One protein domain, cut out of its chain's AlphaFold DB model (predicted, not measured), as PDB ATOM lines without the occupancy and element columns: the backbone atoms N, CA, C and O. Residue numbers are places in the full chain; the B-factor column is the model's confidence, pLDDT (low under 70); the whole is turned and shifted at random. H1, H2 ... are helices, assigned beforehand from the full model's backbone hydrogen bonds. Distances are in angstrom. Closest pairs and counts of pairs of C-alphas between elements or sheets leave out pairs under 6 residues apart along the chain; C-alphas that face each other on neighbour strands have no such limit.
ATOM      1  N   ILE A   2      11.508  31.022  73.555       87.19
ATOM      2  CA  ILE A   2      12.473  32.144  73.668       87.19
ATOM      3  C   ILE A   2      12.226  32.981  74.934       87.19
ATOM      4  O   ILE A   2      13.164  33.246  75.675       87.19
ATOM      5  N   GLN A   3      10.964  33.310  75.221       94.44
ATOM      6  CA  GLN A   3      10.582  34.076  76.414       94.44
ATOM      7  C   GLN A   3      10.933  33.350  77.719       94.44
ATOM      8  O   GLN A   3      11.485  33.959  78.624       94.44
ATOM      9  N   PHE A   4      10.689  32.036  77.798       97.44
ATOM     10  CA  PHE A   4      11.035  31.259  78.990       97.44
ATOM     11  C   PHE A   4      12.550  31.148  79.192       97.44
ATOM     12  O   PHE A   4      13.023  31.269  80.312       97.44
ATOM     13  N   LEU A   5      13.330  30.999  78.116       98.12
ATOM     14  CA  LEU A   5      14.790  31.049  78.215       98.12
ATOM     15  C   LEU A   5      15.275  32.415  78.722       98.12
ATOM     16  O   LEU A   5      16.123  32.453  79.597       98.12
ATOM     17  N   GLN A   6      14.728  33.524  78.216       98.12
ATOM     18  CA  GLN A   6      15.063  34.869  78.710       98.12
ATOM     19  C   GLN A   6      14.667  35.054  80.177       98.12
ATOM     20  O   GLN A   6      15.400  35.673  80.944       98.12
ATOM     21  N   TYR A   7      13.525  34.490  80.571       98.00
ATOM     22  CA  TYR A   7      13.093  34.475  81.958       98.00
ATOM     23  C   TYR A   7      14.097  33.709  82.825       98.00
ATOM     24  O   TYR A   7      14.614  34.283  83.770       98.00
ATOM     25  N   VAL A   8      14.473  32.480  82.464       98.25
ATOM     26  CA  VAL A   8      15.511  31.692  83.158       98.25
ATOM     27  C   VAL A   8      16.854  32.440  83.213       98.25
ATOM     28  O   VAL A   8      17.467  32.512  84.279       98.25
ATOM     29  N   ASP A   9      17.284  33.052  82.109       98.25
ATOM     30  CA  ASP A   9      18.544  33.802  82.010       98.25
ATOM     31  C   ASP A   9      18.583  35.008  82.958       98.25
ATOM     32  O   ASP A   9      19.602  35.260  83.596       98.25
ATOM     33  N   SER A  10      17.449  35.692  83.152       97.94
ATOM     34  CA  SER A  10      17.345  36.815  84.096       97.94
ATOM     35  C   SER A  10      17.573  36.424  85.565       97.94
ATOM     36  O   SER A  10      17.796  37.291  86.409       97.94
ATOM     37  N   PHE A  11      17.567  35.125  85.877       98.12
ATOM     38  CA  PHE A  11      17.857  34.601  87.210       98.12
ATOM     39  C   PHE A  11      19.189  33.864  87.282       98.12
ATOM     40  O   PHE A  11      19.916  34.060  88.247       98.12
ATOM     41  N   TYR A  12      19.511  33.029  86.296       98.12
ATOM     42  CA  TYR A  12      20.657  32.116  86.380       98.12
ATOM     43  C   TYR A  12      21.758  32.410  85.358       98.12
ATOM     44  O   TYR A  12      22.813  31.788  85.420       98.12
ATOM     45  N   GLY A  13      21.529  33.314  84.403       97.50
ATOM     46  CA  GLY A  13      22.546  33.760  83.450       97.50
ATOM     47  C   GLY A  13      23.606  34.639  84.108       97.50
ATOM     48  O   GLY A  13      23.489  34.998  85.270       97.50
ATOM     49  N   GLN A  14      24.638  35.043  83.364       95.56
ATOM     50  CA  GLN A  14      25.797  35.782  83.903       95.56
ATOM     51  C   GLN A  14      25.443  37.076  84.670       95.56
ATOM     52  O   GLN A  14      26.193  37.496  85.545       95.56
ATOM     53  N   ASN A  15      24.315  37.714  84.342       94.19
ATOM     54  CA  ASN A  15      23.804  38.908  85.031       94.19
ATOM     55  C   ASN A  15      22.496  38.625  85.791       94.19
ATOM     56  O   ASN A  15      21.707  39.538  86.034       94.19
ATOM     57  N   GLY A  16      22.226  37.353  86.070       96.19
ATOM     58  CA  GLY A  16      21.006  36.891  86.704       96.19
ATOM     59  C   GLY A  16      21.012  37.103  88.215       96.19
ATOM     60  O   GLY A  16      22.062  37.218  88.843       96.19
ATOM     61  N   LEU A  17      19.818  37.137  88.805       96.62
ATOM     62  CA  LEU A  17      19.619  37.379  90.239       96.62
ATOM     63  C   LEU A  17      20.371  36.409  91.175       96.62
ATOM     64  O   LEU A  17      20.748  36.810  92.271       96.62
ATOM     65  N   TYR A  18      20.559  35.158  90.756       95.25
ATOM     66  CA  TYR A  18      21.191  34.077  91.526       95.25
ATOM     67  C   TYR A  18      22.529  33.639  90.916       95.25
ATOM     68  O   TYR A  18      22.988  32.513  91.128       95.25
ATOM     69  N   ALA A  19      23.149  34.519  90.136       92.31
ATOM     70  CA  ALA A  19      24.442  34.298  89.520       92.31
ATOM     71  C   ALA A  19      25.501  35.249  90.089       92.31
ATOM     72  O   ALA A  19      25.200  36.363  90.524       92.31
ATOM     73  N   ASP A  20      26.759  34.828  90.020       89.94
ATOM     74  CA  ASP A  20      27.916  35.692  90.226       89.94
ATOM     75  C   ASP A  20      28.896  35.599  89.038       89.94
ATOM     76  O   ASP A  20      28.618  34.970  88.015       89.94
ATOM     77  N   LYS A  21      30.043  36.285  89.135       83.12
ATOM     78  CA  LYS A  21      31.027  36.356  88.039       83.12
ATOM     79  C   LYS A  21      31.594  34.995  87.631       83.12
ATOM     80  O   LYS A  21      32.008  34.853  86.482       83.12
ATOM     81  N   GLU A  22      31.667  34.054  88.560       87.44
ATOM     82  CA  GLU A  22      32.272  32.733  88.379       87.44
ATOM     83  C   GLU A  22      31.210  31.622  88.361       87.44
ATOM     84  O   GLU A  22      31.430  30.576  87.753       87.44
ATOM     85  N   ASN A  23      30.036  31.881  88.939       92.38
ATOM     86  CA  ASN A  23      28.962  30.921  89.152       92.38
ATOM     87  C   ASN A  23      27.679  31.372  88.445       92.38
ATOM     88  O   ASN A  23      26.878  32.142  88.976       92.38
ATOM     89  N   PHE A  24      27.494  30.899  87.213       97.50
ATOM     90  CA  PHE A  24      26.295  31.154  86.418       97.50
ATOM     91  C   PHE A  24      26.023  30.007  85.441       97.50
ATOM     92  O   PHE A  24      26.922  29.268  85.032       97.50
ATOM     93  N   ALA A  25      24.772  29.878  85.011       98.06
ATOM     94  CA  ALA A  25      24.377  28.973  83.948       98.06
ATOM     95  C   ALA A  25      24.598  29.634  82.584       98.06
ATOM     96  O   ALA A  25      23.976  30.642  82.246       98.06
ATOM     97  N   THR A  26      25.435  29.035  81.739       97.62
ATOM     98  CA  THR A  26      25.542  29.450  80.335       97.62
ATOM     99  C   THR A  26      24.220  29.217  79.599       97.62
ATOM    100  O   THR A  26      23.466  28.296  79.917       97.62
ATOM    101  N   VAL A  27      23.965  29.969  78.525       97.00
ATOM    102  CA  VAL A  27      22.782  29.765  77.665       97.00
ATOM    103  C   VAL A  27      22.668  28.313  77.168       97.00
ATOM    104  O   VAL A  27      21.564  27.806  76.975       97.00
ATOM    105  N   SER A  28      23.794  27.619  76.961       98.12
ATOM    106  CA  SER A  28      23.802  26.201  76.575       98.12
ATOM    107  C   SER A  28      23.275  25.298  77.698       98.12
ATOM    108  O   SER A  28      22.368  24.503  77.452       98.12
ATOM    109  N   GLN A  29      23.761  25.476  78.930       98.44
ATOM    110  CA  GLN A  29      23.273  24.741  80.106       98.44
ATOM    111  C   GLN A  29      21.801  25.042  80.390       98.44
ATOM    112  O   GLN A  29      21.033  24.121  80.649       98.44
ATOM    113  N   GLN A  30      21.378  26.304  80.269       98.44
ATOM    114  CA  GLN A  30      19.974  26.689  80.434       98.44
ATOM    115  C   GLN A  30      19.074  25.981  79.411       98.44
ATOM    116  O   GLN A  30      18.042  25.424  79.775       98.44
ATOM    117  N   LYS A  31      19.468  25.943  78.130       98.38
ATOM    118  CA  LYS A  31      18.715  25.225  77.086       98.38
ATOM    119  C   LYS A  31      18.627  23.726  77.363       98.38
ATOM    120  O   LYS A  31      17.562  23.146  77.167       98.38
ATOM    121  N   GLU A  32      19.722  23.113  77.806       98.56
ATOM    122  CA  GLU A  32      19.744  21.691  78.156       98.56
ATOM    123  C   GLU A  32      18.852  21.400  79.370       98.56
ATOM    124  O   GLU A  32      18.034  20.484  79.319       98.56
ATOM    125  N   ALA A  33      18.924  22.217  80.422       98.62
ATOM    126  CA  ALA A  33      18.074  22.071  81.599       98.62
ATOM    127  C   ALA A  33      16.584  22.258  81.268       98.62
ATOM    128  O   ALA A  33      15.756  21.443  81.673       98.62
ATOM    129  N   ILE A  34      16.239  23.267  80.458       98.50
ATOM    130  CA  ILE A  34      14.868  23.468  79.963       98.50
ATOM    131  C   ILE A  34      14.404  22.246  79.171       98.50
ATOM    132  O   ILE A  34      13.295  21.768  79.384       98.50
ATOM    133  N   LYS A  35      15.237  21.707  78.276       98.38
ATOM    134  CA  LYS A  35      14.894  20.509  77.503       98.38
ATOM    135  C   LYS A  35      14.619  19.310  78.415       98.38
ATOM    136  O   LYS A  35      13.609  18.640  78.221       98.38
ATOM    137  N   ARG A  36      15.480  19.049  79.402       98.50
ATOM    138  CA  ARG A  36      15.297  17.952  80.368       98.50
ATOM    139  C   ARG A  36      14.025  18.114  81.184       98.50
ATOM    140  O   ARG A  36      13.280  17.151  81.325       98.50
ATOM    141  N   TYR A  37      13.739  19.332  81.635       98.19
ATOM    142  CA  TYR A  37      12.491  19.642  82.320       98.19
ATOM    143  C   TYR A  37      11.270  19.372  81.425       98.19
ATOM    144  O   TYR A  37      10.344  18.680  81.830       98.19
ATOM    145  N   MET A  38      11.290  19.827  80.172       97.75
ATOM    146  CA  MET A  38      10.197  19.569  79.225       97.75
ATOM    147  C   MET A  38       9.996  18.073  78.952       97.75
ATOM    148  O   MET A  38       8.874  17.630  78.731       97.75
ATOM    149  N   MET A  39      11.075  17.285  78.980       98.00
ATOM    150  CA  MET A  39      11.023  15.829  78.819       98.00
ATOM    151  C   MET A  39      10.559  15.087  80.081       98.00
ATOM    152  O   MET A  39      10.162  13.930  79.967       98.00
ATOM    153  N   SER A  40      10.610  15.710  81.262       97.06
ATOM    154  CA  SER A  40      10.166  15.092  82.520       97.06
ATOM    155  C   SER A  40       8.678  15.305  82.814       97.06
ATOM    156  O   SER A  40       8.150  14.700  83.752       97.06
ATOM    157  N   LEU A  41       7.997  16.127  82.008       97.56
ATOM    158  CA  LEU A  41       6.583  16.439  82.177       97.56
ATOM    159  C   LEU A  41       5.699  15.186  82.124       97.56
ATOM    160  O   LEU A  41       5.865  14.314  81.272       97.56
ATOM    161  N   ASN A  42       4.741  15.119  83.043       97.25
ATOM    162  CA  ASN A  42       3.752  14.050  83.177       97.25
ATOM    163  C   ASN A  42       2.548  14.549  84.002       97.25
ATOM    164  O   ASN A  42       2.499  15.718  84.382       97.25
ATOM    165  N   ASP A  43       1.601  13.667  84.325       96.56
ATOM    166  CA  ASP A  43       0.378  14.022  85.064       96.56
ATOM    167  C   ASP A  43       0.633  14.649  86.449       96.56
ATOM    168  O   ASP A  43      -0.188  15.422  86.938       96.56
ATOM    169  N   ALA A  44       1.771  14.350  87.085       94.56
ATOM    170  CA  ALA A  44       2.165  14.921  88.374       94.56
ATOM    171  C   ALA A  44       3.086  16.148  88.241       94.56
ATOM    172  O   ALA A  44       3.165  16.970  89.153       94.56
ATOM    173  N   THR A  45       3.807  16.277  87.125       94.00
ATOM    174  CA  THR A  45       4.719  17.396  86.844       94.00
ATOM    175  C   THR A  45       4.289  18.069  85.554       94.00
ATOM    176  O   THR A  45       4.726  17.700  84.468       94.00
ATOM    177  N   THR A  46       3.410  19.054  85.675       96.50
ATOM    178  CA  THR A  46       2.840  19.769  84.533       96.50
ATOM    179  C   THR A  46       3.609  21.051  84.224       96.50
ATOM    180  O   THR A  46       4.303  21.603  85.084       96.50
ATOM    181  N   TRP A  47       3.491  21.506  82.977       97.12
ATOM    182  CA  TRP A  47       3.981  22.805  82.521       97.12
ATOM    183  C   TRP A  47       3.045  23.914  83.010       97.12
ATOM    184  O   TRP A  47       1.853  23.879  82.704       97.12
ATOM    185  N   GLY A  48       3.582  24.877  83.759       96.12
ATOM    186  CA  GLY A  48       2.860  26.007  84.350       96.12
ATOM    187  C   GLY A  48       2.861  27.272  83.489       96.12
ATOM    188  O   GLY A  48       2.676  28.366  84.011       96.12
ATOM    189  N   ASP A  49       3.080  27.143  82.179       95.50
ATOM    190  CA  ASP A  49       3.252  28.270  81.248       95.50
ATOM    191  C   ASP A  49       4.487  29.150  81.521       95.50
ATOM    192  O   ASP A  49       4.540  30.326  81.163       95.50
ATOM    193  N   GLY A  50       5.535  28.562  82.104       96.00
ATOM    194  CA  GLY A  50       6.806  29.241  82.344       96.00
ATOM    195  C   GLY A  50       6.788  30.098  83.596       96.00
ATOM    196  O   GLY A  50       7.475  31.120  83.652       96.00
ATOM    197  N   ASP A  51       6.004  29.678  84.585       96.81
ATOM    198  CA  ASP A  51       5.899  30.339  85.873       96.81
ATOM    199  C   ASP A  51       7.176  30.175  86.724       96.81
ATOM    200  O   ASP A  51       8.208  29.623  86.319       96.81
ATOM    201  N   SER A  52       7.118  30.685  87.954       97.44
ATOM    202  CA  SER A  52       8.220  30.547  88.899       97.44
ATOM    203  C   SER A  52       8.532  29.093  89.252       97.44
ATOM    204  O   SER A  52       9.697  28.782  89.479       97.44
ATOM    205  N   LEU A  53       7.534  28.204  89.307       98.00
ATOM    206  CA  LEU A  53       7.750  26.801  89.654       98.00
ATOM    207  C   LEU A  53       8.519  26.086  88.540       98.00
ATOM    208  O   LEU A  53       9.458  25.340  88.815       98.00
ATOM    209  N   ASP A  54       8.179  26.362  87.286       98.25
ATOM    210  CA  ASP A  54       8.893  25.843  86.123       98.25
ATOM    211  C   ASP A  54      10.359  26.298  86.122       98.25
ATOM    212  O   ASP A  54      11.273  25.507  85.869       98.25
ATOM    213  N   ARG A  55      10.611  27.564  86.479       98.06
ATOM    214  CA  ARG A  55      11.969  28.106  86.633       98.06
ATOM    215  C   ARG A  55      12.752  27.420  87.758       98.06
ATOM    216  O   ARG A  55      13.944  27.164  87.588       98.06
ATOM    217  N   GLU A  56      12.126  27.103  88.889       98.06
ATOM    218  CA  GLU A  56      12.790  26.369  89.983       98.06
ATOM    219  C   GLU A  56      13.066  24.902  89.613       98.06
ATOM    220  O   GLU A  56      14.099  24.350  89.987       98.06
ATOM    221  N   ARG A  57      12.225  24.264  88.790       98.31
ATOM    222  CA  ARG A  57      12.529  22.927  88.246       98.31
ATOM    223  C   ARG A  57      13.733  22.954  87.303       98.31
ATOM    224  O   ARG A  57      14.562  22.047  87.335       98.31
ATOM    225  N   VAL A  58      13.874  24.015  86.507       98.44
ATOM    226  CA  VAL A  58      15.084  24.246  85.702       98.44
ATOM    227  C   VAL A  58      16.309  24.457  86.600       98.44
ATOM    228  O   VAL A  58      17.354  23.873  86.316       98.44
ATOM    229  N   ARG A  59      16.186  25.218  87.698       98.31
ATOM    230  CA  ARG A  59      17.258  25.379  88.700       98.31
ATOM    231  C   ARG A  59      17.716  24.039  89.253       98.31
ATOM    232  O   ARG A  59      18.910  23.762  89.259       98.31
ATOM    233  N   TYR A  60      16.764  23.197  89.645       98.44
ATOM    234  CA  TYR A  60      17.063  21.877  90.182       98.44
ATOM    235  C   TYR A  60      17.939  21.065  89.222       98.44
ATOM    236  O   TYR A  60      18.935  20.487  89.648       98.44
ATOM    237  N   ILE A  61      17.623  21.067  87.925       98.69
ATOM    238  CA  ILE A  61      18.414  20.361  86.906       98.69
ATOM    239  C   ILE A  61      19.794  21.010  86.723       98.69
ATOM    240  O   ILE A  61      20.795  20.302  86.605       98.69
ATOM    241  N   LEU A  62      19.869  22.345  86.715       98.50
ATOM    242  CA  LEU A  62      21.139  23.070  86.631       98.50
ATOM    243  C   LEU A  62      22.085  22.664  87.773       98.50
ATOM    244  O   LEU A  62      23.229  22.304  87.503       98.50
ATOM    245  N   GLU A  63      21.600  22.651  89.013       97.69
ATOM    246  CA  GLU A  63      22.410  22.350  90.200       97.69
ATOM    247  C   GLU A  63      22.710  20.852  90.346       97.69
ATOM    248  O   GLU A  63      23.860  20.464  90.545       97.69
ATOM    249  N   ASN A  64      21.697  19.994  90.208       98.31
ATOM    250  CA  ASN A  64      21.790  18.584  90.602       98.31
ATOM    251  C   ASN A  64      22.167  17.642  89.451       98.31
ATOM    252  O   ASN A  64      22.625  16.529  89.704       98.31
ATOM    253  N   GLU A  65      21.986  18.056  88.194       98.12
ATOM    254  CA  GLU A  65      22.315  17.219  87.031       98.12
ATOM    255  C   GLU A  65      23.433  17.800  86.164       98.12
ATOM    256  O   GLU A  65      24.191  17.046  85.551       98.12
ATOM    257  N   LEU A  66      23.530  19.131  86.087       97.69
ATOM    258  CA  LEU A  66      24.538  19.828  85.282       97.69
ATOM    259  C   LEU A  66      25.670  20.439  86.122       97.69
ATOM    260  O   LEU A  66      26.595  21.010  85.543       97.69
ATOM    261  N   ASN A  67      25.633  20.267  87.449       96.50
ATOM    262  CA  ASN A  67      26.644  20.729  88.409       96.50
ATOM    263  C   ASN A  67      26.953  22.233  88.309       96.50
ATOM    264  O   ASN A  67      28.094  22.656  88.497       96.50
TER     265      ASN A  67
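What this domain is: This is residues 2 to 67 of the 71 residues of an uncharacterized protein of Euryarchaeota archaeon (UniProt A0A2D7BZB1). Two helices, H2 and H3, cross near their middles as an X, and the shorter H1 sits beside the crossing, touching both, so that three crossed helices make a small core. Two long loops reach out from this core at opposite ends of the longest axis: residues 13 to 26 between H1 and H2, and residues 41 to 51 between H2 and H3. The printed part has 66 residues, with three named helices in the order H1, H2, H3 and no named strand; the class is all helix. The whole is compact, with a radius of gyration of the C-alphas of 11.2 A, yet elongated in outline, spanning 38 by 22 by 16 A.

How they stand to each other: H1, residues 2 to 12, touches H2, residues 27 to 40; their closest C-alphas are those of Leu 5 and Lys 31, 7.1 A apart. These two run opposite ways at a steep tilt of 68 degrees, only just short of about perpendicular. H1 also touches H3, residues 52 to 64, which meets it with residues 55 to 59 alone; the closest C-alphas are those of Val 8 and Arg 55, 6.1 A apart. H1 and H3 run the same way at a steep tilt of 60 degrees. H2 and H3 touch with 12 pairs of C-alphas within 8 A, H3 with residues 57 to 62 alone, and the closest are the C-alphas of Ala 33 and Val 58, 5.5 A apart. Their lines are about perpendicular, only just, at 72 degrees. The helix packing is mostly crossed, with 0 of the 3 touching pairs at a shallow tilt. In H2 and H3 every O i to N i+4 pair is within hydrogen-bond range; in H1 6 of 7 are.

Where its parts are: H1 begins at C-alpha 2, (12.473, 32.144, 73.668), and measures 15.1 A from first to last C-alpha. H2, residues 27 to 40, is the longest helix by residues and measures 20.0 A; it begins at C-alpha 27, (22.782, 29.765, 77.665). H3, residues 52 to 64, measures 18.2 A and ends at C-alpha 64, (21.790, 18.584, 90.602).

The domain as a whole: The two C-alphas farthest apart are those of Lys 21 and Asp 43, at 38.0 A. The C-alphas of Ile 2 and Asn 67, the first and last printed, are 23.4 A apart. The printed part has no cut. Both links are long, with 14 residues between H1 and H2 and 11 between H2 and H3. The C-alphas of residues 13 to 26 lie 9 to 18 A from the mean of the C-alphas. The mean pLDDT of the printed part is 96.6, and no printed residue is under 70.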